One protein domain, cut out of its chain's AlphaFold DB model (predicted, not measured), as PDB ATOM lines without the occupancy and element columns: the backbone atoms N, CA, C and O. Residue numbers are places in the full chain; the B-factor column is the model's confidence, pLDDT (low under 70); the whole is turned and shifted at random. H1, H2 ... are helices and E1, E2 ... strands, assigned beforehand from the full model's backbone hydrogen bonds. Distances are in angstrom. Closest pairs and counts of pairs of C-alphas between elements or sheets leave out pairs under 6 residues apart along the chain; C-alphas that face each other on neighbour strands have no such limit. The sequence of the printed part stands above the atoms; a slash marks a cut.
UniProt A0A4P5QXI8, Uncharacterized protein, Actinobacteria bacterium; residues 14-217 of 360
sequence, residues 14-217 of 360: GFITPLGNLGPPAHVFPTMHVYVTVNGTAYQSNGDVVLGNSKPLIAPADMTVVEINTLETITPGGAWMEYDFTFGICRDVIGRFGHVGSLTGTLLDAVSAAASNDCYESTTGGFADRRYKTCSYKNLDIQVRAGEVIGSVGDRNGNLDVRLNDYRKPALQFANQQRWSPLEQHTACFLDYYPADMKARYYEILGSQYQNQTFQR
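AT A GLANCE: This is residues 14 to 217 of the 360 residues of an uncharacterized protein of Actinobacteria bacterium (UniProt A0A4P5QXI8). One large, twisted and curled sheet of eight strands forms the body, with the small sheet of E3 and E9 partly facing it as a sandwich and the helix H1 beside that small sheet, over the same face. The helices H2, H3 and H4 graze the large sheet, and the hairpin E11 and E12 lies next to its edge strand E1. The printed part has 204 residues with four named helices and twelve named strands, in the order E1 E2 E3 E4 E5 E6 H1 E7 E8 E9 E10 H2 H3 H4 E11 E12, a mixed class. The large sheet runs E1 E2 E10 E6 E5 E4 E8 E7, all antiparallel. The whole is compact, with a radius of gyration of the C-alphas of 17.1 A and spans of 45 by 43 by 38 A.

IN THESE COORDINATES: E1, residues 14 to 17, begins at C-alpha 14 (-8.404, 44.052, 14.684). E2 is residues 34 to 38 and E3 residues 55 to 58. E4, residues 63 to 75, is 34.2 A long and bends by 63 degrees at residue 66. E5, residues 78 to 90, is 39.3 A, and E6, residues 93 to 100, is 20.3 A. H1, residues 105 to 113, is 12.3 A. E7 is residues 118 to 122. E8, residues 131 to 144, is 31.8 A and bends by 89 degrees at residue 141. E9 is residues 149 to 153, and E10, residues 159 to 166, is 22.5 A. H2 is residues 182 to 185, H3 190 to 193, and H4, 12.5 A, 196 to 204. E11 is residues 207 to 210, and E12, residues 213 to 216, ends at C-alpha 216 (-16.989, 42.001, 22.976).

HOW THE PARTS SIT: E4, E5 and E6 form a meander, each strand the antiparallel neighbour of the one before, with N 71 and O 82 at 2.8 A and N 87 and O 95 at 2.9 A. E1 and E2 form a hairpin, with N 14 and O 37 at 2.8 A. E3 and E9 are antiparallel, with N 55 and O 153 at 2.8 A. H1 is on the large sheet at a height of 8.8 A, over E4 and only just over E8, with 3 C-alphas there. H3 and H4 touch, the closest C-alphas being those of Leu 191 and Lys 199, 5.8 A. The closest C-alphas of E1 and E11 are those of Thr 17 and Gly 207, 5.2 A. In H1 and H4 every O i to N i+4 pair is within hydrogen-bond range; H2 and H3 are too short for one.

THE WHOLE: The C-alphas of Pro 76 and Ala 196, the two farthest apart, are 47.5 A apart. The printed part has no cut. The links E1 to E2, E2 to E3 and E10 to H2 are long. Residues 125 to 126 and residue 211 have pLDDT under 70.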
ATOM      1  N   GLY A  14      -7.319  43.398  13.960       93.62
ATOM      2  CA  GLY A  14      -8.404  44.052  14.684       93.62
ATOM      3  C   GLY A  14      -9.020  43.120  15.727       93.62
ATOM      4  O   GLY A  14      -8.314  42.504  16.519       93.62
ATOM      5  N   PHE A  15     -10.349  43.019  15.729       94.00
ATOM      6  CA  PHE A  15     -11.072  42.052  16.554       94.00
ATOM      7  C   PHE A  15     -10.967  40.632  15.982       94.00
ATOM      8  O   PHE A  15     -10.569  40.421  14.832       94.00
ATOM      9  N   ILE A  16     -11.336  39.652  16.804       96.69
ATOM     10  CA  ILE A  16     -11.385  38.245  16.416       96.69
ATOM     11  C   ILE A  16     -12.824  37.750  16.549       96.69
ATOM     12  O   ILE A  16     -13.338  37.642  17.664       96.69
ATOM     13  N   THR A  17     -13.467  37.409  15.433       96.50
ATOM     14  CA  THR A  17     -14.801  36.799  15.481       96.50
ATOM     15  C   THR A  17     -14.661  35.327  15.868       96.50
ATOM     16  O   THR A  17     -13.976  34.593  15.149       96.50
ATOM     17  N   PRO A  18     -15.281  34.881  16.976       96.94
ATOM     18  CA  PRO A  18     -15.151  33.518  17.485       96.94
ATOM     19  C   PRO A  18     -15.722  32.472  16.518       96.94
ATOM     20  O   PRO A  18     -16.379  32.800  15.527       96.94
ATOM     21  N   LEU A  19     -15.505  31.198  16.851       97.88
ATOM     22  CA  LEU A  19     -16.175  30.085  16.186       97.88
ATOM     23  C   LEU A  19     -17.696  30.256  16.226       97.88
ATOM     24  O   LEU A  19     -18.258  30.836  17.158       97.88
ATOM     25  N   GLY A  20     -18.358  29.681  15.228       96.25
ATOM     26  CA  GLY A  20     -19.810  29.637  15.161       96.25
ATOM     27  C   GLY A  20     -20.468  30.887  14.588       96.25
ATOM     28  O   GLY A  20     -21.694  30.983  14.594       96.25
ATOM     29  N   ASN A  21     -19.683  31.823  14.050       94.38
ATOM     30  CA  ASN A  21     -20.217  32.938  13.277       94.38
ATOM     31  C   ASN A  21     -21.018  32.441  12.065       94.38
ATOM     32  O   ASN A  21     -20.746  31.358  11.541       94.38
ATOM     33  N   LEU A  22     -21.974  33.254  11.617       92.38
ATOM     34  CA  LEU A  22     -22.894  32.936  10.529       92.38
ATOM     35  C   LEU A  22     -22.848  34.005   9.445       92.38
ATOM     36  O   LEU A  22     -22.767  35.205   9.715       92.38
ATOM     37  N   GLY A  23     -22.986  33.554   8.208       88.62
ATOM     38  CA  GLY A  23     -23.034  34.378   7.013       88.62
ATOM     39  C   GLY A  23     -23.828  33.678   5.912       88.62
ATOM     40  O   GLY A  23     -23.251  33.350   4.878       88.62
ATOM     41  N   PRO A  24     -25.136  33.435   6.089       88.69
ATOM     42  CA  PRO A  24     -25.978  32.856   5.051       88.69
ATOM     43  C   PRO A  24     -26.070  33.769   3.814       88.69
ATOM     44  O   PRO A  24     -26.053  34.992   3.976       88.69
ATOM     45  N   PRO A  25     -26.201  33.204   2.595       86.25
ATOM     46  CA  PRO A  25     -26.388  31.775   2.366       86.25
ATOM     47  C   PRO A  25     -25.079  30.967   2.371       86.25
ATOM     48  O   PRO A  25     -25.136  29.792   2.671       86.25
ATOM     49  N   ALA A  26     -23.901  31.554   2.144       83.88
ATOM     50  CA  ALA A  26     -22.655  30.773   2.044       83.88
ATOM     51  C   ALA A  26     -22.234  30.069   3.356       83.88
ATOM     52  O   ALA A  26     -21.640  28.996   3.332       83.88
ATOM     53  N   HIS A  27     -22.556  30.666   4.506       90.81
ATOM     54  CA  HIS A  27     -22.273  30.149   5.847       90.81
ATOM     55  C   HIS A  27     -23.562  30.084   6.672       90.81
ATOM     56  O   HIS A  27     -23.777  30.887   7.586       90.81
ATOM     57  N   VAL A  28     -24.460  29.165   6.308       94.94
ATOM     58  CA  VAL A  28     -25.696  28.930   7.069       94.94
ATOM     59  C   VAL A  28     -25.400  28.330   8.439       94.94
ATOM     60  O   VAL A  28     -26.037  28.734   9.414       94.94
ATOM     61  N   PHE A  29     -24.474  27.375   8.523       96.69
ATOM     62  CA  PHE A  29     -24.133  26.723   9.780       96.69
ATOM     63  C   PHE A  29     -23.042  27.476  10.547       96.69
ATOM     64  O   PHE A  29     -22.266  28.217   9.939       96.69
ATOM     65  N   PRO A  30     -22.956  27.270  11.879       96.88
ATOM     66  CA  PRO A  30     -21.864  27.784  12.700       96.88
ATOM     67  C   PRO A  30     -20.494  27.502  12.065       96.88
ATOM     68  O   PRO A  30     -20.096  26.349  11.893       96.88
ATOM     69  N   THR A  31     -19.773  28.564  11.698       96.31
ATOM     70  CA  THR A  31     -18.476  28.456  11.011       96.31
ATOM     71  C   THR A  31     -17.429  27.725  11.848       96.31
ATOM     72  O   THR A  31     -17.252  27.971  13.041       96.31
ATOM     73  N   MET A  32     -16.692  26.834  11.180       96.31
ATOM     74  CA  MET A  32     -15.655  25.970  11.768       96.31
ATOM     75  C   MET A  32     -14.275  26.640  11.832       96.31
ATOM     76  O   MET A  32     -13.261  25.978  12.056       96.31
ATOM     77  N   HIS A  33     -14.225  27.945  11.589       97.25
ATOM     78  CA  HIS A  33     -13.026  28.764  11.626       97.25
ATOM     79  C   HIS A  33     -13.303  30.055  12.385       97.25
ATOM     80  O   HIS A  33     -14.435  30.520  12.486       97.25
ATOM     81  N   VAL A  34     -12.236  30.609  12.937       97.88
ATOM     82  CA  VAL A  34     -12.221  31.916  13.582       97.88
ATOM     83  C   VAL A  34     -11.829  32.950  12.530       97.88
ATOM     84  O   VAL A  34     -10.934  32.686  11.727       97.88
ATOM     85  N   TYR A  35     -12.460  34.122  12.548       97.00
ATOM     86  CA  TYR A  35     -12.087  35.224  11.660       97.00
ATOM     87  C   TYR A  35     -11.141  36.160  12.400       97.00
ATOM     88  O   TYR A  35     -11.522  36.760  13.406       97.00
ATOM     89  N   VAL A  36      -9.918  36.308  11.902       97.75
ATOM     90  CA  VAL A  36      -8.992  37.340  12.374       97.75
ATOM     91  C   VAL A  36      -9.105  38.529  11.432       97.75
ATOM     92  O   VAL A  36      -8.654  38.460  10.288       97.75
ATOM     93  N   THR A  37      -9.716  39.620  11.891       95.69
ATOM     94  CA  THR A  37      -9.889  40.814  11.061       95.69
ATOM     95  C   THR A  37      -8.557  41.521  10.854       95.69
ATOM     96  O   THR A  37      -7.781  41.693  11.793       95.69
ATOM     97  N   VAL A  38      -8.300  41.972   9.629       96.50
ATOM     98  CA  VAL A  38      -7.121  42.762   9.283       96.50
ATOM     99  C   VAL A  38      -7.378  44.225   9.637       96.50
ATOM    100  O   VAL A  38      -8.347  44.837   9.177       96.50
ATOM    101  N   ASN A  39      -6.515  44.805  10.470       94.31
ATOM    102  CA  ASN A  39      -6.658  46.192  10.900       94.31
ATOM    103  C   ASN A  39      -6.525  47.152   9.705       94.31
ATOM    104  O   ASN A  39      -5.703  46.936   8.816       94.31
ATOM    105  N   GLY A  40      -7.320  48.224   9.690       91.88
ATOM    106  CA  GLY A  40      -7.336  49.205   8.599       91.88
ATOM    107  C   GLY A  40      -8.138  48.788   7.362       91.88
ATOM    108  O   GLY A  40      -8.157  49.534   6.385       91.88
ATOM    109  N   THR A  41      -8.820  47.638   7.394       92.06
ATOM    110  CA  THR A  41      -9.690  47.211   6.290       92.06
ATOM    111  C   THR A  41     -10.831  48.204   6.101       92.06
ATOM    112  O   THR A  41     -11.592  48.483   7.029       92.06
ATOM    113  N   ALA A  42     -10.979  48.698   4.873       90.31
ATOM    114  CA  ALA A  42     -12.132  49.475   4.443       90.31
ATOM    115  C   ALA A  42     -12.950  48.675   3.425       90.31
ATOM    116  O   ALA A  42     -12.394  47.924   2.625       90.31
ATOM    117  N   TYR A  43     -14.268  48.870   3.438       87.19
ATOM    118  CA  TYR A  43     -15.195  48.198   2.535       87.19
ATOM    119  C   TYR A  43     -15.867  49.202   1.602       87.19
ATOM    120  O   TYR A  43     -16.223  50.315   1.994       87.19
ATOM    121  N   GLN A  44     -16.047  48.786   0.358       84.88
ATOM    122  CA  GLN A  44     -16.875  49.444  -0.636       84.88
ATOM    123  C   GLN A  44     -18.359  49.208  -0.322       84.88
ATOM    124  O   GLN A  44     -18.731  48.317   0.443       84.88
ATOM    125  N   SER A  45     -19.238  49.991  -0.949       78.94
ATOM    126  CA  SER A  45     -20.691  49.891  -0.747       78.94
ATOM    127  C   SER A  45     -21.291  48.554  -1.192       78.94
ATOM    128  O   SER A  45     -22.366  48.188  -0.731       78.94
ATOM    129  N   ASN A  46     -20.605  47.821  -2.070       74.50
ATOM    130  CA  ASN A  46     -21.000  46.489  -2.522       74.50
ATOM    131  C   ASN A  46     -20.490  45.354  -1.605       74.50
ATOM    132  O   ASN A  46     -20.728  44.188  -1.908       74.50
ATOM    133  N   GLY A  47     -19.797  45.684  -0.508       78.31
ATOM    134  CA  GLY A  47     -19.218  44.724   0.434       78.31
ATOM    135  C   GLY A  47     -17.803  44.252   0.094       78.31
ATOM    136  O   GLY A  47     -17.205  43.559   0.911       78.31
ATOM    137  N   ASP A  48     -17.236  44.641  -1.052       82.56
ATOM    138  CA  ASP A  48     -15.855  44.290  -1.398       82.56
ATOM    139  C   ASP A  48     -14.846  45.130  -0.611       82.56
ATOM    140  O   ASP A  48     -15.095  46.286  -0.273       82.56
ATOM    141  N   VAL A  49     -13.662  44.577  -0.361       88.88
ATOM    142  CA  VAL A  49     -12.571  45.303   0.300       88.88
ATOM    143  C   VAL A  49     -11.987  46.373  -0.630       88.88
ATOM    144  O   VAL A  49     -11.894  46.200  -1.850       88.88
ATOM    145  N   VAL A  50     -11.599  47.511  -0.057       90.62
ATOM    146  CA  VAL A  50     -10.776  48.522  -0.730       90.62
ATOM    147  C   VAL A  50      -9.328  48.028  -0.749       90.62
ATOM    148  O   VAL A  50      -8.732  47.809   0.302       90.62
ATOM    149  N   LEU A  51      -8.762  47.872  -1.947       90.69
ATOM    150  CA  LEU A  51      -7.408  47.338  -2.134       90.69
ATOM    151  C   LEU A  51      -6.329  48.218  -1.485       90.69
ATOM    152  O   LEU A  51      -6.468  49.440  -1.418       90.69
ATOM    153  N   GLY A  52      -5.205  47.595  -1.117       90.31
ATOM    154  CA  GLY A  52      -4.013  48.286  -0.617       90.31
ATOM    155  C   GLY A  52      -3.757  48.126   0.882       90.31
ATOM    156  O   GLY A  52      -2.865  48.792   1.403       90.31
ATOM    157  N   ASN A  53      -4.498  47.249   1.568       94.44
ATOM    158  CA  ASN A  53      -4.303  46.933   2.986       94.44
ATOM    159  C   ASN A  53      -3.672  45.543   3.210       94.44
ATOM    160  O   ASN A  53      -4.075  44.797   4.101       94.44
ATOM    161  N   SER A  54      -2.678  45.185   2.394       96.00
ATOM    162  CA  SER A  54      -1.942  43.922   2.523       96.00
ATOM    163  C   SER A  54      -1.064  43.895   3.775       96.00
ATOM    164  O   SER A  54      -0.234  44.789   3.973       96.00
ATOM    165  N   LYS A  55      -1.192  42.847   4.590       97.75
ATOM    166  CA  LYS A  55      -0.370  42.586   5.781       97.75
ATOM    167  C   LYS A  55       0.375  41.257   5.650       97.75
ATOM    168  O   LYS A  55      -0.206  40.316   5.108       97.75
ATOM    169  N   PRO A  56       1.624  41.139   6.140       98.19
ATOM    170  CA  PRO A  56       2.349  39.871   6.121       98.19
ATOM    171  C   PRO A  56       1.610  38.780   6.905       98.19
ATOM    172  O   PRO A  56       1.244  38.988   8.060       98.19
ATOM    173  N   LEU A  57       1.439  37.610   6.288       98.50
ATOM    174  CA  LEU A  57       0.958  36.403   6.955       98.50
ATOM    175  C   LEU A  57       2.148  35.670   7.574       98.50
ATOM    176  O   LEU A  57       3.106  35.347   6.870       98.50
ATOM    177  N   ILE A  58       2.072  35.396   8.874       98.56
ATOM    178  CA  ILE A  58       3.144  34.780   9.661       98.56
ATOM    179  C   ILE A  58       2.762  33.340  10.022       98.56
ATOM    180  O   ILE A  58       1.641  33.065  10.452       98.56
ATOM    181  N   ALA A  59       3.697  32.404   9.885       98.38
ATOM    182  CA  ALA A  59       3.511  31.027  10.323       98.38
ATOM    183  C   ALA A  59       3.398  30.950  11.860       98.38
ATOM    184  O   ALA A  59       4.341  31.329  12.563       98.38
ATOM    185  N   PRO A  60       2.287  30.437  12.424       98.00
ATOM    186  CA  PRO A  60       2.067  30.479  13.868       98.00
ATOM    187  C   PRO A  60       2.867  29.420  14.642       98.00
ATOM    188  O   PRO A  60       2.992  29.499  15.867       98.00
ATOM    189  N   ALA A  61       3.389  28.417  13.938       98.06
ATOM    190  CA  ALA A  61       4.136  27.286  14.462       98.06
ATOM    191  C   ALA A  61       5.059  26.724  13.371       98.06
ATOM    192  O   ALA A  61       4.915  27.073  12.198       98.06
ATOM    193  N   ASP A  62       5.961  25.823  13.760       98.38
ATOM    194  CA  ASP A  62       6.573  24.917  12.792       98.38
ATOM    195  C   ASP A  62       5.461  24.035  12.222       98.38
ATOM    196  O   ASP A  62       4.648  23.482  12.973       98.38
ATOM    197  N   MET A  63       5.384  23.948  10.899       97.94
ATOM    198  CA  MET A  63       4.288  23.265  10.228       97.94
ATOM    199  C   MET A  63       4.715  22.647   8.903       97.94
ATOM    200  O   MET A  63       5.662  23.092   8.255       97.94
ATOM    201  N   THR A  64       3.968  21.634   8.485       98.38
ATOM    202  CA  THR A  64       4.089  21.017   7.166       98.38
ATOM    203  C   THR A  64       2.847  21.348   6.353       98.38
ATOM    204  O   THR A  64       1.753  20.907   6.702       98.38
ATOM    205  N   VAL A  65       2.995  22.120   5.276       98.25
ATOM    206  CA  VAL A  65       1.906  22.399   4.331       98.25
ATOM    207  C   VAL A  65       1.740  21.200   3.400       98.25
ATOM    208  O   VAL A  65       2.701  20.775   2.758       98.25
ATOM    209  N   VAL A  66       0.518  20.665   3.349       97.00
ATOM    210  CA  VAL A  66       0.185  19.411   2.642       97.00
ATOM    211  C   VAL A  66      -0.770  19.606   1.468       97.00
ATOM    212  O   VAL A  66      -0.823  18.775   0.558       97.00
ATOM    213  N   GLU A  67      -1.505  20.715   1.475       96.81
ATOM    214  CA  GLU A  67      -2.411  21.098   0.401       96.81
ATOM    215  C   GLU A  67      -2.476  22.618   0.289       96.81
ATOM    216  O   GLU A  67      -2.598  23.300   1.305       96.81
ATOM    217  N   ILE A  68      -2.440  23.132  -0.936       97.62
ATOM    218  CA  ILE A  68      -2.727  24.530  -1.263       97.62
ATOM    219  C   ILE A  68      -3.852  24.543  -2.293       97.62
ATOM    220  O   ILE A  68      -3.797  23.809  -3.275       97.62
ATOM    221  N   ASN A  69      -4.850  25.395  -2.107       96.50
ATOM    222  CA  ASN A  69      -5.891  25.659  -3.085       96.50
ATOM    223  C   ASN A  69      -5.771  27.096  -3.581       96.50
ATOM    224  O   ASN A  69      -5.586  28.021  -2.791       96.50
ATOM    225  N   THR A  70      -5.902  27.287  -4.888       95.62
ATOM    226  CA  THR A  70      -6.179  28.603  -5.463       95.62
ATOM    227  C   THR A  70      -7.682  28.786  -5.565       95.62
ATOM    228  O   THR A  70      -8.391  27.872  -5.985       95.62
ATOM    229  N   LEU A  71      -8.160  29.971  -5.201       93.19
ATOM    230  CA  LEU A  71      -9.552  30.380  -5.308       93.19
ATOM    231  C   LEU A  71      -9.626  31.613  -6.205       93.19
ATOM    232  O   LEU A  71      -9.381  32.737  -5.768       93.19
ATOM    233  N   GLU A  72      -9.953  31.410  -7.475       93.69
ATOM    234  CA  GLU A  72     -10.194  32.501  -8.412       93.69
ATOM    235  C   GLU A  72     -11.662  32.928  -8.328       93.69
ATOM    236  O   GLU A  72     -12.568  32.170  -8.683       93.69
ATOM    237  N   THR A  73     -11.901  34.153  -7.863       91.38
ATOM    238  CA  THR A  73     -13.219  34.790  -7.918       91.38
ATOM    239  C   THR A  73     -13.345  35.535  -9.237       91.38
ATOM    240  O   THR A  73     -12.574  36.451  -9.522       91.38
ATOM    241  N   ILE A  74     -14.331  35.146 -10.040       91.69
ATOM    242  CA  ILE A  74     -14.585  35.670 -11.381       91.69
ATOM    243  C   ILE A  74     -15.878  36.480 -11.346       91.69
ATOM    244  O   ILE A  74     -16.941  35.957 -11.012       91.69
ATOM    245  N   THR A  75     -15.787  37.744 -11.742       88.75
ATOM    246  CA  THR A  75     -16.904  38.696 -11.805       88.75
ATOM    247  C   THR A  75     -16.989  39.325 -13.198       88.75
ATOM    248  O   THR A  75     -16.029  39.233 -13.971       88.75
ATOM    249  N   PRO A  76     -18.080  40.036 -13.544       86.56
ATOM    250  CA  PRO A  76     -18.142  40.795 -14.792       86.56
ATOM    251  C   PRO A  76     -17.052  41.876 -14.898       86.56
ATOM    252  O   PRO A  76     -16.651  42.234 -16.001       86.56
ATOM    253  N   GLY A  77     -16.570  42.391 -13.759       84.19
ATOM    254  CA  GLY A  77     -15.544  43.435 -13.678       84.19
ATOM    255  C   GLY A  77     -14.100  42.924 -13.699       84.19
ATOM    256  O   GLY A  77     -13.175  43.733 -13.644       84.19
ATOM    257  N   GLY A  78     -13.892  41.607 -13.767       88.94
ATOM    258  CA  GLY A  78     -12.574  40.976 -13.754       88.94
ATOM    259  C   GLY A  78     -12.497  39.789 -12.800       88.94
ATOM    260  O   GLY A  78     -13.490  39.400 -12.180       88.94
ATOM    261  N   ALA A  79     -11.300  39.222 -12.684       91.00
ATOM    262  CA  ALA A  79     -11.015  38.112 -11.788       91.00
ATOM    263  C   ALA A  79      -9.866  38.456 -10.838       91.00
ATOM    264  O   ALA A  79      -8.985  39.258 -11.162       91.00
ATOM    265  N   TRP A  80      -9.881  37.848  -9.661       91.75
ATOM    266  CA  TRP A  80      -8.764  37.871  -8.728       91.75
ATOM    267  C   TRP A  80      -8.624  36.516  -8.061       91.75
ATOM    268  O   TRP A  80      -9.576  35.742  -7.993       91.75
ATOM    269  N   MET A  81      -7.426  36.248  -7.562       92.31
ATOM    270  CA  MET A  81      -7.087  34.992  -6.924       92.31
ATOM    271  C   MET A  81      -6.762  35.236  -5.457       92.31
ATOM    272  O   MET A  81      -6.057  36.185  -5.120       92.31
ATOM    273  N   GLU A  82      -7.277  34.354  -4.618       94.88
ATOM    274  CA  GLU A  82      -6.837  34.141  -3.248       94.88
ATOM    275  C   GLU A  82      -6.350  32.696  -3.115       94.88
ATOM    276  O   GLU A  82      -6.450  31.887  -4.043       94.88
ATOM    277  N   TYR A  83      -5.826  32.373  -1.944       96.62
ATOM    278  CA  TYR A  83      -5.366  31.051  -1.588       96.62
ATOM    279  C   TYR A  83      -6.003  30.613  -0.278       96.62
ATOM    280  O   TYR A  83      -6.301  31.412   0.613       96.62
ATOM    281  N   ASP A  84      -6.129  29.308  -0.137       95.75
ATOM    282  CA  ASP A  84      -6.243  28.667   1.156       95.75
ATOM    283  C   ASP A  84      -5.251  27.507   1.202       95.75
ATOM    284  O   ASP A  84      -4.849  26.985   0.162       95.75
ATOM    285  N   PHE A  85      -4.797  27.115   2.385       96.44
ATOM    286  CA  PHE A  85      -3.912  25.961   2.487       96.44
ATOM    287  C   PHE A  85      -4.034  25.248   3.821       96.44
ATOM    288  O   PHE A  85      -4.242  25.864   4.869       96.44
ATOM    289  N   THR A  86      -3.888  23.929   3.754       97.75
ATOM    290  CA  THR A  86      -3.968  23.006   4.882       97.75
ATOM    291  C   THR A  86      -2.566  22.603   5.314       97.75
ATOM    292  O   THR A  86      -1.707  22.277   4.488       97.75
ATOM    293  N   PHE A  87      -2.336  22.592   6.623       98.25
ATOM    294  CA  PHE A  87      -1.046  22.279   7.217       98.25
ATOM    295  C   PHE A  87      -1.187  21.430   8.480       98.25
ATOM    296  O   PHE A  87      -2.146  21.559   9.238       98.25
ATOM    297  N   GLY A  88      -0.214  20.559   8.727       98.06
ATOM    298  CA  GLY A  88      -0.067  19.852   9.995       98.06
ATOM    299  C   GLY A  88       0.887  20.602  10.918       98.06
ATOM    300  O   GLY A  88       1.986  20.953  10.499       98.06
ATOM    301  N   ILE A  89       0.494  20.818  12.175       96.94
ATOM    302  CA  ILE A  89       1.415  21.280  13.235       96.94
ATOM    303  C   ILE A  89       2.076  20.065  13.901       96.94
ATOM    304  O   ILE A  89       3.252  20.059  14.251       96.94
ATOM    305  N   CYS A  90       1.296  19.002  14.071       94.94
ATOM    306  CA  CYS A  90       1.773  17.666  14.391       94.94
ATOM    307  C   CYS A  90       0.804  16.640  13.786       94.94
ATOM    308  O   CYS A  90      -0.194  17.019  13.177       94.94
ATOM    309  N   ARG A  91       1.068  15.339  13.972       92.94
ATOM    310  CA  ARG A  91       0.260  14.258  13.373       92.94
ATOM    311  C   ARG A  91      -1.248  14.398  13.621       92.94
ATOM    312  O   ARG A  91      -2.034  14.095  12.735       92.94
ATOM    313  N   ASP A  92      -1.630  14.838  14.818       96.88
ATOM    314  CA  ASP A  92      -3.023  14.824  15.274       96.88
ATOM    315  C   ASP A  92      -3.665  16.229  15.280       96.88
ATOM    316  O   ASP A  92      -4.817  16.374  15.688       96.88
ATOM    317  N   VAL A  93      -2.933  17.269  14.847       98.06
ATOM    318  CA  VAL A  93      -3.413  18.662  14.832       98.06
ATOM    319  C   VAL A  93      -3.188  19.295  13.467       98.06
ATOM    320  O   VAL A  93      -2.050  19.525  13.049       98.06
ATOM    321  N   ILE A  94      -4.302  19.613  12.811       98.19
ATOM    322  CA  ILE A  94      -4.358  20.116  11.440       98.19
ATOM    323  C   ILE A  94      -4.945  21.525  11.466       98.19
ATOM    324  O   ILE A  94      -5.955  21.767  12.124       98.19
ATOM    325  N   GLY A  95      -4.311  22.456  10.764       97.94
ATOM    326  CA  GLY A  95      -4.798  23.811  10.559       97.94
ATOM    327  C   GLY A  95      -5.105  24.087   9.092       97.94
ATOM    328  O   GLY A  95      -4.614  23.397   8.197       97.94
ATOM    329  N   ARG A  96      -5.917  25.113   8.847       98.06
ATOM    330  CA  ARG A  96      -6.104  25.694   7.515       98.06
ATOM    331  C   ARG A  96      -6.189  27.207   7.630       98.06
ATOM    332  O   ARG A  96      -6.894  27.712   8.505       98.06
ATOM    333  N   PHE A  97      -5.488  27.893   6.737       98.44
ATOM    334  CA  PHE A  97      -5.708  29.311   6.481       98.44
ATOM    335  C   PHE A  97      -6.593  29.466   5.253       98.44
ATOM    336  O   PHE A  97      -6.339  28.803   4.251       98.44
ATOM    337  N   GLY A  98      -7.614  30.316   5.339       96.88
ATOM    338  CA  GLY A  98      -8.433  30.761   4.213       96.88
ATOM    339  C   GLY A  98      -8.267  32.259   3.964       96.88
ATOM    340  O   GLY A  98      -7.842  32.992   4.857       96.88
ATOM    341  N   HIS A  99      -8.598  32.702   2.750       95.56
ATOM    342  CA  HIS A  99      -8.461  34.100   2.319       95.56
ATOM    343  C   HIS A  99      -7.036  34.664   2.442       95.56
ATOM    344  O   HIS A  99      -6.801  35.808   2.838       95.56
ATOM    345  N   VAL A 100      -6.052  33.846   2.075       97.75
ATOM    346  CA  VAL A 100      -4.667  34.287   1.927       97.75
ATOM    347  C   VAL A 100      -4.531  35.014   0.589       97.75
ATOM    348  O   VAL A 100      -4.814  34.456  -0.465       97.75
ATOM    349  N   GLY A 101      -4.113  36.278   0.611       95.69
ATOM    350  CA  GLY A 101      -4.039  37.132  -0.577       95.69
ATOM    351  C   GLY A 101      -2.854  36.816  -1.492       95.69
ATOM    352  O   GLY A 101      -2.950  36.965  -2.706       95.69
ATOM    353  N   SER A 102      -1.734  36.359  -0.929       96.12
ATOM    354  CA  SER A 102      -0.565  35.936  -1.704       96.12
ATOM    355  C   SER A 102       0.240  34.862  -0.982       96.12
ATOM    356  O   SER A 102       0.182  34.761   0.242       96.12
ATOM    357  N   LEU A 103       1.013  34.088  -1.741       97.19
ATOM    358  CA  LEU A 103       2.021  33.162  -1.223       97.19
ATOM    359  C   LEU A 103       3.417  33.731  -1.464       97.19
ATOM    360  O   LEU A 103       3.640  34.458  -2.433       97.19
ATOM    361  N   THR A 104       4.373  33.362  -0.617       96.94
ATOM    362  CA  THR A 104       5.787  33.720  -0.800       96.94
ATOM    363  C   THR A 104       6.692  32.506  -0.603       96.94
ATOM    364  O   THR A 104       6.259  31.468  -0.100       96.94
ATOM    365  N   GLY A 105       7.948  32.628  -1.040       95.19
ATOM    366  CA  GLY A 105       8.968  31.597  -0.852       95.19
ATOM    367  C   GLY A 105       8.570  30.239  -1.433       95.19
ATOM    368  O   GLY A 105       7.993  30.148  -2.517       95.19
ATOM    369  N   THR A 106       8.845  29.182  -0.671       94.44
ATOM    370  CA  THR A 106       8.649  27.786  -1.089       94.44
ATOM    371  C   THR A 106       7.195  27.433  -1.404       94.44
ATOM    372  O   THR A 106       6.951  26.567  -2.242       94.44
ATOM    373  N   LEU A 107       6.222  28.113  -0.786       96.88
ATOM    374  CA  LEU A 107       4.801  27.909  -1.082       96.88
ATOM    375  C   LEU A 107       4.448  28.411  -2.484       96.88
ATOM    376  O   LEU A 107       3.772  27.714  -3.242       96.88
ATOM    377  N   LEU A 108       4.935  29.602  -2.847       96.00
ATOM    378  CA  LEU A 108       4.726  30.157  -4.182       96.00
ATOM    379  C   LEU A 108       5.448  29.319  -5.242       96.00
ATOM    380  O   LEU A 108       4.871  29.035  -6.295       96.00
ATOM    381  N   ASP A 109       6.678  28.892  -4.948       94.94
ATOM    382  CA  ASP A 109       7.467  28.048  -5.844       94.94
ATOM    383  C   ASP A 109       6.739  26.730  -6.143       94.94
ATOM    384  O   ASP A 109       6.655  26.318  -7.300       94.94
ATOM    385  N   ALA A 110       6.141  26.100  -5.124       92.94
ATOM    386  CA  ALA A 110       5.408  24.845  -5.279       92.94
ATOM    387  C   ALA A 110       4.187  24.976  -6.203       92.94
ATOM    388  O   ALA A 110       4.002  24.158  -7.106       92.94
ATOM    389  N   VAL A 111       3.380  26.025  -6.019       92.50
ATOM    390  CA  VAL A 111       2.205  26.297  -6.865       92.50
ATOM    391  C   VAL A 111       2.611  26.679  -8.293       92.50
ATOM    392  O   VAL A 111       1.909  26.342  -9.244       92.50
ATOM    393  N   SER A 112       3.754  27.348  -8.458       91.31
ATOM    394  CA  SER A 112       4.254  27.784  -9.770       91.31
ATOM    395  C   SER A 112       4.899  26.653 -10.577       91.31
ATOM    396  O   SER A 112       4.892  26.694 -11.806       91.31
ATOM    397  N   ALA A 113       5.474  25.653  -9.905       88.00
ATOM    398  CA  ALA A 113       6.197  24.554 -10.543       88.00
ATOM    399  C   ALA A 113       5.311  23.349 -10.902       88.00
ATOM    400  O   ALA A 113       5.699  22.537 -11.746       88.00
ATOM    401  N   ALA A 114       4.150  23.204 -10.264       81.12
ATOM    402  CA  ALA A 114       3.264  22.059 -10.437       81.12
ATOM    403  C   ALA A 114       2.033  22.393 -11.291       81.12
ATOM    404  O   ALA A 114       1.515  23.507 -11.278       81.12
ATOM    405  N   ALA A 115       1.516  21.388 -12.000       81.06
ATOM    406  CA  ALA A 115       0.136  21.433 -12.463       81.06
ATOM    407  C   ALA A 115      -0.790  21.159 -11.270       81.06
ATOM    408  O   ALA A 115      -0.489  20.290 -10.446       81.06
ATOM    409  N   SER A 116      -1.912  21.871 -11.186       84.50
ATOM    410  CA  SER A 116      -2.944  21.552 -10.201       84.50
ATOM    411  C   SER A 116      -3.487  20.138 -10.428       84.50
ATOM    412  O   SER A 116      -3.563  19.651 -11.559       84.50
ATOM    413  N   ASN A 117      -3.854  19.462  -9.342       81.88
ATOM    414  CA  ASN A 117      -4.381  18.101  -9.374       81.88
ATOM    415  C   ASN A 117      -5.825  18.072  -9.873       81.88
ATOM    416  O   ASN A 117      -6.157  17.277 -10.744       81.88
ATOM    417  N   ASP A 118      -6.656  18.961  -9.326       88.50
ATOM    418  CA  ASP A 118      -8.091  19.018  -9.575       88.50
ATOM    419  C   ASP A 118      -8.508  20.482  -9.697       88.50
ATOM    420  O   ASP A 118      -8.085  21.301  -8.883       88.50
ATOM    421  N   CYS A 119      -9.346  20.812 -10.680       93.19
ATOM    422  CA  CYS A 119      -9.973  22.126 -10.785       93.19
ATOM    423  C   CYS A 119     -11.477  21.977 -10.992       93.19
ATOM    424  O   CYS A 119     -11.907  21.167 -11.813       93.19
ATOM    425  N   TYR A 120     -12.273  22.797 -10.312       91.62
ATOM    426  CA  TYR A 120     -13.718  22.853 -10.513       91.62
ATOM    427  C   TYR A 120     -14.236  24.286 -10.417       91.62
ATOM    428  O   TYR A 120     -13.632  25.143  -9.770       91.62
ATOM    429  N   GLU A 121     -15.367  24.539 -11.074       91.06
ATOM    430  CA  GLU A 121     -16.105  25.791 -10.940       91.06
ATOM    431  C   GLU A 121     -17.342  25.596 -10.062       91.06
ATOM    432  O   GLU A 121     -17.973  24.539 -10.077       91.06
ATOM    433  N   SER A 122     -17.693  26.629  -9.306       86.19
ATOM    434  CA  SER A 122     -18.885  26.666  -8.462       86.19
ATOM    435  C   SER A 122     -19.497  28.067  -8.420       86.19
ATOM    436  O   SER A 122     -18.874  29.061  -8.808       86.19
ATOM    437  N   THR A 123     -20.738  28.139  -7.952       83.19
ATOM    438  CA  THR A 123     -21.449  29.375  -7.617       83.19
ATOM    439  C   THR A 123     -21.945  29.279  -6.177       83.19
ATOM    440  O   THR A 123     -22.101  28.180  -5.647       83.19
ATOM    441  N   THR A 124     -22.205  30.420  -5.540       73.06
ATOM    442  CA  THR A 124     -22.919  30.473  -4.252       73.06
ATOM    443  C   THR A 124     -24.175  31.321  -4.403       73.06
ATOM    444  O   THR A 124     -24.173  32.335  -5.105       73.06
ATOM    445  N   GLY A 125     -25.248  30.922  -3.717       61.59
ATOM    446  CA  GLY A 125     -26.549  31.589  -3.745       61.59
ATOM    447  C   GLY A 125     -26.545  33.035  -3.232       61.59
ATOM    448  O   GLY A 125     -27.566  33.711  -3.333       61.59
ATOM    449  N   GLY A 126     -25.424  33.526  -2.689       63.31
ATOM    450  CA  GLY A 126     -25.269  34.900  -2.196       63.31
ATOM    451  C   GLY A 126     -24.748  35.903  -3.228       63.31
ATOM    452  O   GLY A 126     -24.849  37.106  -2.999       63.31
ATOM    453  N   PHE A 127     -24.203  35.432  -4.354       70.44
ATOM    454  CA  PHE A 127     -23.543  36.271  -5.357       70.44
ATOM    455  C   PHE A 127     -23.857  35.777  -6.772       70.44
ATOM    456  O   PHE A 127     -23.082  35.040  -7.378       70.44
ATOM    457  N   ALA A 128     -25.010  36.186  -7.305       71.50
ATOM    458  CA  ALA A 128     -25.499  35.723  -8.607       71.50
ATOM    459  C   ALA A 128     -24.583  36.091  -9.794       71.50
ATOM    460  O   ALA A 128     -24.672  35.473 -10.853       71.50
ATOM    461  N   ASP A 129     -23.714  37.089  -9.632       80.69
ATOM    462  CA  ASP A 129     -22.767  37.559 -10.643       80.69
ATOM    463  C   ASP A 129     -21.355  36.974 -10.481       80.69
ATOM    464  O   ASP A 129     -20.481  37.265 -11.301       80.69
ATOM    465  N   ARG A 130     -21.112  36.144  -9.457       85.25
ATOM    466  CA  ARG A 130     -19.789  35.576  -9.175       85.25
ATOM    467  C   ARG A 130     -19.732  34.089  -9.488       85.25
ATOM    468  O   ARG A 130     -20.629  33.318  -9.150       85.25
ATOM    469  N   ARG A 131     -18.621  33.682 -10.095       90.69
ATOM    470  CA  ARG A 131     -18.209  32.281 -10.222       90.69
ATOM    471  C   ARG A 131     -16.883  32.091  -9.512       90.69
ATOM    472  O   ARG A 131     -16.052  32.996  -9.509       90.69
ATOM    473  N   TYR A 132     -16.683  30.909  -8.958       90.56
ATOM    474  CA  TYR A 132     -15.473  30.560  -8.231       90.56
ATOM    475  C   TYR A 132     -14.821  29.384  -8.920       90.56
ATOM    476  O   TYR A 132     -15.445  28.331  -9.047       90.56
ATOM    477  N   LYS A 133     -13.574  29.551  -9.347       94.00
ATOM    478  CA  LYS A 133     -12.756  28.455  -9.848       94.00
ATOM    479  C   LYS A 133     -11.744  28.089  -8.779       94.00
ATOM    480  O   LYS A 133     -10.899  28.902  -8.418       94.00
ATOM    481  N   THR A 134     -11.850  26.868  -8.274       94.00
ATOM    482  CA  THR A 134     -10.920  26.334  -7.279       94.00
ATOM    483  C   THR A 134      -9.999  25.335  -7.949       94.00
ATOM    484  O   THR A 134     -10.490  24.468  -8.674       94.00
ATOM    485  N   CYS A 135      -8.692  25.435  -7.710       95.06
ATOM    486  CA  CYS A 135      -7.725  24.423  -8.126       95.06
ATOM    487  C   CYS A 135      -6.864  23.973  -6.945       95.06
ATOM    488  O   CYS A 135      -6.302  24.804  -6.238       95.06
ATOM    489  N   SER A 136      -6.718  22.662  -6.767       95.44
ATOM    490  CA  SER A 136      -5.992  22.071  -5.640       95.44
ATOM    491  C   SER A 136      -4.601  21.581  -6.029       95.44
ATOM    492  O   SER A 136      -4.428  20.940  -7.064       95.44
ATOM    493  N   TYR A 137      -3.638  21.804  -5.144       95.75
ATOM    494  CA  TYR A 137      -2.269  21.296  -5.167       95.75
ATOM    495  C   TYR A 137      -2.089  20.425  -3.923       95.75
ATOM    496  O   TYR A 137      -1.995  20.936  -2.810       95.75
ATOM    497  N   LYS A 138      -2.111  19.107  -4.106       93.62
ATOM    498  CA  LYS A 138      -2.181  18.088  -3.048       93.62
ATOM    499  C   LYS A 138      -0.877  17.304  -2.943       93.62
ATOM    500  O   LYS A 138      -0.050  17.324  -3.851       93.62
ATOM    501  N   ASN A 139      -0.751  16.530  -1.863       91.31
ATOM    502  CA  ASN A 139       0.424  15.702  -1.564       91.31
ATOM    503  C   ASN A 139       1.712  16.532  -1.464       91.31
ATOM    504  O   ASN A 139       2.783  16.086  -1.877       91.31
ATOM    505  N   LEU A 140       1.586  17.754  -0.947       94.56
ATOM    506  CA  LEU A 140       2.726  18.610  -0.667       94.56
ATOM    507  C   LEU A 140       3.419  18.142   0.623       94.56
ATOM    508  O   LEU A 140       2.805  17.530   1.495       94.56
ATOM    509  N   ASP A 141       4.708  18.448   0.728       96.31
ATOM    510  CA  ASP A 141       5.510  18.259   1.939       96.31
ATOM    511  C   ASP A 141       6.445  19.464   2.081       96.31
ATOM    512  O   ASP A 141       7.649  19.399   1.826       96.31
ATOM    513  N   ILE A 142       5.847  20.623   2.369       97.62
ATOM    514  CA  ILE A 142       6.580  21.887   2.474       97.62
ATOM    515  C   ILE A 142       6.718  22.242   3.946       97.62
ATOM    516  O   ILE A 142       5.736  22.539   4.626       97.62
ATOM    517  N   GLN A 143       7.954  22.217   4.430       97.88
ATOM    518  CA  GLN A 143       8.283  22.577   5.801       97.88
ATOM    519  C   GLN A 143       8.398  24.097   5.928       97.88
ATOM    520  O   GLN A 143       9.134  24.731   5.174       97.88
ATOM    521  N   VAL A 144       7.695  24.656   6.908       97.88
ATOM    522  CA  VAL A 144       7.687  26.083   7.238       97.88
ATOM    523  C   VAL A 144       8.014  26.242   8.716       97.88
ATOM    524  O   VAL A 144       7.547  25.457   9.546       97.88
ATOM    525  N   ARG A 145       8.810  27.257   9.057       98.06
ATOM    526  CA  ARG A 145       9.182  27.527  10.452       98.06
ATOM    527  C   ARG A 145       8.258  28.542  11.104       98.06
ATOM    528  O   ARG A 145       7.807  29.485  10.461       98.06
ATOM    529  N   ALA A 146       8.050  28.402  12.410       98.25
ATOM    530  CA  ALA A 146       7.347  29.404  13.203       98.25
ATOM    531  C   ALA A 146       7.983  30.794  13.022       98.25
ATOM    532  O   ALA A 146       9.205  30.939  13.089       98.25
ATOM    533  N   GLY A 147       7.151  31.816  12.827       98.12
ATOM    534  CA  GLY A 147       7.588  33.201  12.633       98.12
ATOM    535  C   GLY A 147       8.006  33.552  11.200       98.12
ATOM    536  O   GLY A 147       8.280  34.719  10.923       98.12
ATOM    537  N   GLU A 148       8.044  32.588  10.278       98.31
ATOM    538  CA  GLU A 148       8.319  32.842   8.864       98.31
ATOM    539  C   GLU A 148       7.159  33.597   8.197       98.31
ATOM    540  O   GLU A 148       5.988  33.305   8.451       98.31
ATOM    541  N   VAL A 149       7.475  34.562   7.326       98.44
ATOM    542  CA  VAL A 149       6.473  35.200   6.464       98.44
ATOM    543  C   VAL A 149       6.175  34.258   5.306       98.44
ATOM    544  O   VAL A 149       7.064  33.932   4.529       98.44
ATOM    545  N   ILE A 150       4.917  33.842   5.195       98.00
ATOM    546  CA  ILE A 150       4.462  32.822   4.238       98.00
ATOM    547  C   ILE A 150       3.545  33.373   3.150       98.00
ATOM    548  O   ILE A 150       3.207  32.674   2.197       98.00
ATOM    549  N   GLY A 151       3.172  34.644   3.249       97.50
ATOM    550  CA  GLY A 151       2.221  35.253   2.338       97.50
ATOM    551  C   GLY A 151       1.754  36.619   2.804       97.50
ATOM    552  O   GLY A 151       2.413  37.277   3.613       97.50
ATOM    553  N   SER A 152       0.574  37.009   2.335       97.62
ATOM    554  CA  SER A 152      -0.135  38.187   2.830       97.62
ATOM    555  C   SER A 152      -1.637  37.954   2.984       97.62
ATOM    556  O   SER A 152      -2.186  37.007   2.425       97.62
ATOM    557  N   VAL A 153      -2.304  38.825   3.740       96.94
ATOM    558  CA  VAL A 153      -3.769  38.894   3.911       96.94
ATOM    559  C   VAL A 153      -4.237  40.351   3.837       96.94
ATOM    560  O   VAL A 153      -3.414  41.254   3.964       96.94
ATOM    561  N   GLY A 154      -5.539  40.606   3.677       91.12
ATOM    562  CA  GLY A 154      -6.109  41.960   3.799       91.12
ATOM    563  C   GLY A 154      -6.387  42.705   2.491       91.12
ATOM    564  O   GLY A 154      -7.042  43.742   2.521       91.12
ATOM    565  N   ASP A 155      -5.934  42.202   1.338       84.62
ATOM    566  CA  ASP A 155      -6.178  42.870   0.050       84.62
ATOM    567  C   ASP A 155      -7.579  42.605  -0.514       84.62
ATOM    568  O   ASP A 155      -8.279  43.539  -0.896       84.62
ATOM    569  N   ARG A 156      -7.980  41.333  -0.616       87.56
ATOM    570  CA  ARG A 156      -9.244  40.911  -1.252       87.56
ATOM    571  C   ARG A 156     -10.304  40.464  -0.250       87.56
ATOM    572  O   ARG A 156     -11.491  40.580  -0.547       87.56
ATOM    573  N   ASN A 157      -9.877  40.071   0.945       90.12
ATOM    574  CA  ASN A 157     -10.733  39.827   2.092       90.12
ATOM    575  C   ASN A 157     -10.197  40.575   3.317       90.12
ATOM    576  O   ASN A 157      -8.989  40.672   3.526       90.12
ATOM    577  N   GLY A 158     -11.117  41.103   4.122       91.75
ATOM    578  CA  GLY A 158     -10.811  41.832   5.348       91.75
ATOM    579  C   GLY A 158     -10.512  40.932   6.539       91.75
ATOM    580  O   GLY A 158     -10.194  41.436   7.613       91.75
ATOM    581  N   ASN A 159     -10.642  39.617   6.374       94.19
ATOM    582  CA  ASN A 159     -10.395  38.632   7.410       94.19
ATOM    583  C   ASN A 159      -9.474  37.529   6.891       94.19
ATOM    584  O   ASN A 159      -9.550  37.136   5.728       94.19
ATOM    585  N   LEU A 160      -8.643  37.017   7.793       97.62
ATOM    586  CA  LEU A 160      -7.990  35.726   7.658       97.62
ATOM    587  C   LEU A 160      -8.846  34.678   8.366       97.62
ATOM    588  O   LEU A 160      -9.113  34.803   9.567       97.62
ATOM    589  N   ASP A 161      -9.206  33.621   7.648       97.69
ATOM    590  CA  ASP A 161      -9.920  32.495   8.239       97.69
ATOM    591  C   ASP A 161      -8.914  31.521   8.836       97.69
ATOM    592  O   ASP A 161      -8.030  31.018   8.140       97.69
ATOM    593  N   VAL A 162      -9.049  31.238  10.130       98.38
ATOM    594  CA  VAL A 162      -8.170  30.313  10.846       98.38
ATOM    595  C   VAL A 162      -8.985  29.143  11.370       98.38
ATOM    596  O   VAL A 162      -9.726  29.254  12.352       98.38
ATOM    597  N   ARG A 163      -8.826  27.993  10.720       98.00
ATOM    598  CA  ARG A 163      -9.384  26.716  11.166       98.00
ATOM    599  C   ARG A 163      -8.314  25.912  11.888       98.00
ATOM    600  O   ARG A 163      -7.175  25.840  11.430       98.00
ATOM    601  N   LEU A 164      -8.704  25.245  12.968       98.31
ATOM    602  CA  LEU A 164      -7.881  24.240  13.630       98.31
ATOM    603  C   LEU A 164      -8.733  23.025  13.992       98.31
ATOM    604  O   LEU A 164      -9.865  23.162  14.455       98.31
ATOM    605  N   ASN A 165      -8.178  21.834  13.802       98.31
ATOM    606  CA  ASN A 165      -8.797  20.565  14.148       98.31
ATOM    607  C   ASN A 165      -7.820  19.758  15.015       98.31
ATOM    608  O   ASN A 165      -6.652  19.615  14.656       98.31
ATOM    609  N   ASP A 166      -8.285  19.261  16.163       98.06
ATOM    610  CA  ASP A 166      -7.475  18.487  17.112       98.06
ATOM    611  C   ASP A 166      -8.097  17.110  17.365       98.06
ATOM    612  O   ASP A 166      -9.046  16.959  18.139       98.06
ATOM    613  N   TYR A 167      -7.511  16.089  16.743       98.00
ATOM    614  CA  TYR A 167      -7.943  14.694  16.854       98.00
ATOM    615  C   TYR A 167      -7.596  14.049  18.201       98.00
ATOM    616  O   TYR A 167      -8.030  12.935  18.485       98.00
ATOM    617  N   ARG A 168      -6.837  14.735  19.064       97.31
ATOM    618  CA  ARG A 168      -6.564  14.281  20.437       97.31
ATOM    619  C   ARG A 168      -7.739  14.567  21.370       97.31
ATOM    620  O   ARG A 168      -7.804  13.994  22.457       97.31
ATOM    621  N   LYS A 169      -8.640  15.477  20.980       95.56
ATOM    622  CA  LYS A 169      -9.870  15.784  21.716       95.56
ATOM    623  C   LYS A 169     -11.011  14.874  21.249       95.56
ATOM    624  O   LYS A 169     -11.028  14.479  20.082       95.56
ATOM    625  N   PRO A 170     -11.981  14.559  22.128       96.50
ATOM    626  CA  PRO A 170     -13.205  13.888  21.710       96.50
ATOM    627  C   PRO A 170     -13.888  14.643  20.570       96.50
ATOM    628  O   PRO A 170     -13.846  15.874  20.530       96.50
ATOM    629  N   ALA A 171     -14.539  13.902  19.674       97.31
ATOM    630  CA  ALA A 171     -15.372  14.503  18.646       97.31
ATOM    631  C   ALA A 171     -16.480  15.356  19.288       97.31
ATOM    632  O   ALA A 171     -17.106  14.956  20.276       97.31
ATOM    633  N   LEU A 172     -16.733  16.517  18.696       97.19
ATOM    634  CA  LEU A 172     -17.879  17.365  18.986       97.19
ATOM    635  C   LEU A 172     -19.177  16.586  18.752       97.19
ATOM    636  O   LEU A 172     -19.232  15.699  17.897       97.19
ATOM    637  N   GLN A 173     -20.208  16.910  19.530       95.88
ATOM    638  CA  GLN A 173     -21.466  16.168  19.553       95.88
ATOM    639  C   GLN A 173     -22.540  16.927  18.777       95.88
ATOM    640  O   GLN A 173     -23.161  17.842  19.310       95.88
ATOM    641  N   PHE A 174     -22.762  16.539  17.523       96.25
ATOM    642  CA  PHE A 174     -23.870  17.052  16.722       96.25
ATOM    643  C   PHE A 174     -25.103  16.162  16.874       96.25
ATOM    644  O   PHE A 174     -24.992  14.966  17.151       96.25
ATOM    645  N   ALA A 175     -26.293  16.711  16.620       95.50
ATOM    646  CA  ALA A 175     -27.526  15.923  16.654       95.50
ATOM    647  C   ALA A 175     -27.526  14.760  15.646       95.50
ATOM    648  O   ALA A 175     -28.069  13.696  15.939       95.50
ATOM    649  N   ASN A 176     -26.897  14.953  14.484       94.88
ATOM    650  CA  ASN A 176     -26.655  13.905  13.501       94.88
ATOM    651  C   ASN A 176     -25.186  13.912  13.068       94.88
ATOM    652  O   ASN A 176     -24.784  14.613  12.138       94.88
ATOM    653  N   GLN A 177     -24.372  13.097  13.742       94.56
ATOM    654  CA  GLN A 177     -22.927  13.041  13.518       94.56
ATOM    655  C   GLN A 177     -22.550  12.676  12.072       94.56
ATOM    656  O   GLN A 177     -21.515  13.115  11.577       94.56
ATOM    657  N   GLN A 178     -23.387  11.906  11.367       94.25
ATOM    658  CA  GLN A 178     -23.092  11.427  10.009       94.25
ATOM    659  C   GLN A 178     -23.146  12.537   8.950       94.25
ATOM    660  O   GLN A 178     -22.657  12.344   7.836       94.25
ATOM    661  N   ARG A 179     -23.719  13.702   9.285       95.31
ATOM    662  CA  ARG A 179     -23.750  14.876   8.402       95.31
ATOM    663  C   ARG A 179     -22.410  15.593   8.315       95.31
ATOM    664  O   ARG A 179     -22.176  16.305   7.345       95.31
ATOM    665  N   TRP A 180     -21.550  15.400   9.308       95.19
ATOM    666  CA  TRP A 180     -20.330  16.176   9.489       95.19
ATOM    667  C   TRP A 180     -19.110  15.340   9.140       95.19
ATOM    668  O   TRP A 180     -19.011  14.175   9.526       95.19
ATOM    669  N   SER A 181     -18.150  15.930   8.437       94.50
ATOM    670  CA  SER A 181     -16.870  15.271   8.174       94.50
ATOM    671  C   SER A 181     -16.080  15.061   9.476       94.50
ATOM    672  O   SER A 181     -16.193  15.877  10.395       94.50
ATOM    673  N   PRO A 182     -15.206  14.039   9.568       93.88
ATOM    674  CA  PRO A 182     -14.341  13.864  10.736       93.88
ATOM    675  C   PRO A 182     -13.541  15.124  11.082       93.88
ATOM    676  O   PRO A 182     -13.354  15.435  12.250       93.88
ATOM    677  N   LEU A 183     -13.108  15.890  10.075       93.62
ATOM    678  CA  LEU A 183     -12.407  17.149  10.302       93.62
ATOM    679  C   LEU A 183     -13.307  18.146  11.054       93.62
ATOM    680  O   LEU A 183     -12.902  18.673  12.082       93.62
ATOM    681  N   GLU A 184     -14.541  18.382  10.596       95.25
ATOM    682  CA  GLU A 184     -15.494  19.294  11.264       95.25
ATOM    683  C   GLU A 184     -15.823  18.840  12.693       95.25
ATOM    684  O   GLU A 184     -15.873  19.666  13.605       95.25
ATOM    685  N   GLN A 185     -15.939  17.528  12.908       97.00
ATOM    686  CA  GLN A 185     -16.180  16.937  14.224       97.00
ATOM    687  C   GLN A 185     -15.040  17.158  15.224       97.00
ATOM    688  O   GLN A 185     -15.267  17.041  16.420       97.00
ATOM    689  N   HIS A 186     -13.835  17.502  14.773       98.00
ATOM    690  CA  HIS A 186     -12.688  17.777  15.642       98.00
ATOM    691  C   HIS A 186     -12.286  19.256  15.656       98.00
ATOM    692  O   HIS A 186     -11.164  19.586  16.039       98.00
ATOM    693  N   THR A 187     -13.175  20.159  15.230       98.12
ATOM    694  CA  THR A 187     -12.932  21.608  15.270       98.12
ATOM    695  C   THR A 187     -12.568  22.074  16.677       98.12
ATOM    696  O   THR A 187     -13.208  21.717  17.663       98.12
ATOM    697  N   ALA A 188     -11.519  22.886  16.766       97.62
ATOM    698  CA  ALA A 188     -11.021  23.453  18.005       97.62
ATOM    699  C   ALA A 188     -10.715  24.941  17.824       97.62
ATOM    700  O   ALA A 188     -10.275  25.383  16.764       97.62
ATOM    701  N   CYS A 189     -10.882  25.716  18.893       97.56
ATOM    702  CA  CYS A 189     -10.440  27.102  18.906       97.56
ATOM    703  C   CYS A 189      -8.909  27.163  18.843       97.56
ATOM    704  O   CYS A 189      -8.226  26.681  19.748       97.56
ATOM    705  N   PHE A 190      -8.349  27.784  17.801       97.50
ATOM    706  CA  PHE A 190      -6.893  27.873  17.662       97.50
ATOM    707  C   PHE A 190      -6.245  28.735  18.758       97.50
ATOM    708  O   PHE A 190      -5.116  28.466  19.167       97.50
ATOM    709  N   LEU A 191      -6.986  29.705  19.310       97.75
ATOM    710  CA  LEU A 191      -6.511  30.560  20.400       97.75
ATOM    711  C   LEU A 191      -6.188  29.774  21.683       97.75
ATOM    712  O   LEU A 191      -5.378  30.222  22.491       97.75
ATOM    713  N   ASP A 192      -6.766  28.581  21.862       97.12
ATOM    714  CA  ASP A 192      -6.508  27.727  23.028       97.12
ATOM    715  C   ASP A 192      -5.105  27.123  23.069       97.12
ATOM    716  O   ASP A 192      -4.698  26.588  24.101       97.12
ATOM    717  N   TYR A 193      -4.366  27.191  21.961       97.50
ATOM    718  CA  TYR A 193      -3.068  26.536  21.817       97.50
ATOM    719  C   TYR A 193      -1.873  27.485  21.962       97.50
ATOM    720  O   TYR A 193      -0.726  27.026  21.855       97.50
ATOM    721  N   TYR A 194      -2.134  28.763  22.251       97.88
ATOM    722  CA  TYR A 194      -1.130  29.774  22.586       97.88
ATOM    723  C   TYR A 194      -0.756  29.770  24.069       97.88
ATOM    724  O   TYR A 194      -1.611  29.442  24.900       97.88
ATOM    725  N   PRO A 195       0.485  30.172  24.421       97.50
ATOM    726  CA  PRO A 195       0.891  30.508  25.786       97.50
ATOM    727  C   PRO A 195      -0.165  31.324  26.539       97.50
ATOM    728  O   PRO A 195      -0.908  32.096  25.936       97.50
ATOM    729  N   ALA A 196      -0.263  31.133  27.856       96.88
ATOM    730  CA  ALA A 196      -1.381  31.647  28.653       96.88
ATOM    731  C   ALA A 196      -1.548  33.177  28.571       96.88
ATOM    732  O   ALA A 196      -2.672  33.668  28.517       96.88
ATOM    733  N   ASP A 197      -0.439  33.910  28.524       96.44
ATOM    734  CA  ASP A 197      -0.380  35.361  28.348       96.44
ATOM    735  C   ASP A 197      -0.892  35.799  26.968       96.44
ATOM    736  O   ASP A 197      -1.740  36.686  26.868       96.44
ATOM    737  N   MET A 198      -0.455  35.120  25.905       97.00
ATOM    738  CA  MET A 198      -0.938  35.362  24.544       97.00
ATOM    739  C   MET A 198      -2.425  35.017  24.406       97.00
ATOM    740  O   MET A 198      -3.200  35.810  23.876       97.00
ATOM    741  N   LYS A 199      -2.852  33.862  24.935       96.94
ATOM    742  CA  LYS A 199      -4.261  33.455  24.958       96.94
ATOM    743  C   LYS A 199      -5.117  34.512  25.653       96.94
ATOM    744  O   LYS A 199      -6.137  34.902  25.096       96.94
ATOM    745  N   ALA A 200      -4.710  34.981  26.835       96.31
ATOM    746  CA  ALA A 200      -5.437  36.015  27.570       96.31
ATOM    747  C   ALA A 200      -5.609  37.283  26.722       96.31
ATOM    748  O   ALA A 200      -6.734  37.746  26.549       96.31
ATOM    749  N   ARG A 201      -4.525  37.760  26.100       95.38
ATOM    750  CA  ARG A 201      -4.542  38.923  25.205       95.38
ATOM    751  C   ARG A 201      -5.495  38.752  24.017       95.38
ATOM    752  O   ARG A 201      -6.278  39.649  23.729       95.38
ATOM    753  N   TYR A 202      -5.470  37.613  23.324       95.75
ATOM    754  CA  TYR A 202      -6.362  37.399  22.173       95.75
ATOM    755  C   TYR A 202      -7.817  37.195  22.587       95.75
ATOM    756  O   TYR A 202      -8.731  37.578  21.861       95.75
ATOM    757  N   TYR A 203      -8.049  36.646  23.776       96.56
ATOM    758  CA  TYR A 203      -9.390  36.542  24.332       96.56
ATOM    759  C   TYR A 203      -9.987  37.911  24.683       96.56
ATOM    760  O   TYR A 203     -11.206  38.056  24.669       96.56
ATOM    761  N   GLU A 204      -9.184  38.934  24.982       94.88
ATOM    762  CA  GLU A 204      -9.692  40.294  25.228       94.88
ATOM    763  C   GLU A 204     -10.316  40.928  23.979       94.88
ATOM    764  O   GLU A 204     -11.255  41.709  24.107       94.88
ATOM    765  N   ILE A 205      -9.864  40.544  22.786       94.12
ATOM    766  CA  ILE A 205     -10.331  41.098  21.505       94.12
ATOM    767  C   ILE A 205     -11.324  40.184  20.767       94.12
ATOM    768  O   ILE A 205     -11.673  40.458  19.617       94.12
ATOM    769  N   LEU A 206     -11.795  39.111  21.415       96.44
ATOM    770  CA  LEU A 206     -12.877  38.276  20.893       96.44
ATOM    771  C   LEU A 206     -14.177  39.077  20.817       96.44
ATOM    772  O   LEU A 206     -14.631  39.632  21.821       96.44
ATOM    773  N   GLY A 207     -14.795  39.113  19.640       94.81
ATOM    774  CA  GLY A 207     -15.947  39.966  19.396       94.81
ATOM    775  C   GLY A 207     -16.214  40.258  17.925       94.81
ATOM    776  O   GLY A 207     -15.754  39.543  17.043       94.81
ATOM    777  N   SER A 208     -16.953  41.330  17.669       91.06
ATOM    778  CA  SER A 208     -17.184  41.878  16.333       91.06
ATOM    779  C   SER A 208     -17.202  43.403  16.351       91.06
ATOM    780  O   SER A 208     -17.230  44.036  17.411       91.06
ATOM    781  N   GLN A 209     -17.200  44.012  15.169       84.44
ATOM    782  CA  GLN A 209     -17.439  45.441  15.014       84.44
ATOM    783  C   GLN A 209     -18.573  45.684  14.021       84.44
ATOM    784  O   GLN A 209     -18.591  45.121  12.927       84.44
ATOM    785  N   TYR A 210     -19.506  46.557  14.389       75.56
ATOM    786  CA  TYR A 210     -20.600  46.983  13.523       75.56
ATOM    787  C   TYR A 210     -20.884  48.471  13.739       75.56
ATOM    788  O   TYR A 210     -20.966  48.925  14.875       75.56
ATOM    789  N   GLN A 211     -20.990  49.250  12.655       69.00
ATOM    790  CA  GLN A 211     -21.251  50.703  12.691       69.00
ATOM    791  C   GLN A 211     -20.371  51.483  13.695       69.00
ATOM    792  O   GLN A 211     -20.860  52.301  14.470       69.00
ATOM    793  N   ASN A 212     -19.057  51.234  13.683       70.88
ATOM    794  CA  ASN A 212     -18.076  51.827  14.608       70.88
ATOM    795  C   ASN A 212     -18.280  51.490  16.098       70.88
ATOM    796  O   ASN A 212     -17.617  52.081  16.948       70.88
ATOM    797  N   GLN A 213     -19.141  50.527  16.424       78.50
ATOM    798  CA  GLN A 213     -19.273  49.965  17.763       78.50
ATOM    799  C   GLN A 213     -18.567  48.614  17.823       78.50
ATOM    800  O   GLN A 213     -18.718  47.787  16.923       78.50
ATOM    801  N   THR A 214     -17.791  48.403  18.881       82.38
ATOM    802  CA  THR A 214     -17.135  47.126  19.169       82.38
ATOM    803  C   THR A 214     -17.989  46.341  20.152       82.38
ATOM    804  O   THR A 214     -18.329  46.839  21.224       82.38
ATOM    805  N   PHE A 215     -18.304  45.103  19.791       89.75
ATOM    806  CA  PHE A 215     -19.049  44.154  20.604       89.75
ATOM    807  C   PHE A 215     -18.077  43.095  21.087       89.75
ATOM    808  O   PHE A 215     -17.470  42.403  20.277       89.75
ATOM    809  N   GLN A 216     -17.903  42.978  22.398       92.38
ATOM    810  CA  GLN A 216     -16.989  42.001  22.976       92.38
ATOM    811  C   GLN A 216     -17.748  40.739  23.377       92.38
ATOM    812  O   GLN A 216     -18.781  40.813  24.045       92.38
ATOM    813  N   ARG A 217     -17.191  39.571  23.052       93.81
ATOM    814  CA  ARG A 217     -17.679  38.297  23.576       93.81
ATOM    815  C   ARG A 217     -17.148  38.055  24.987       93.81
ATOM    816  O   ARG A 217     -15.943  37.899  25.224       93.81
TER     817      ARG A 217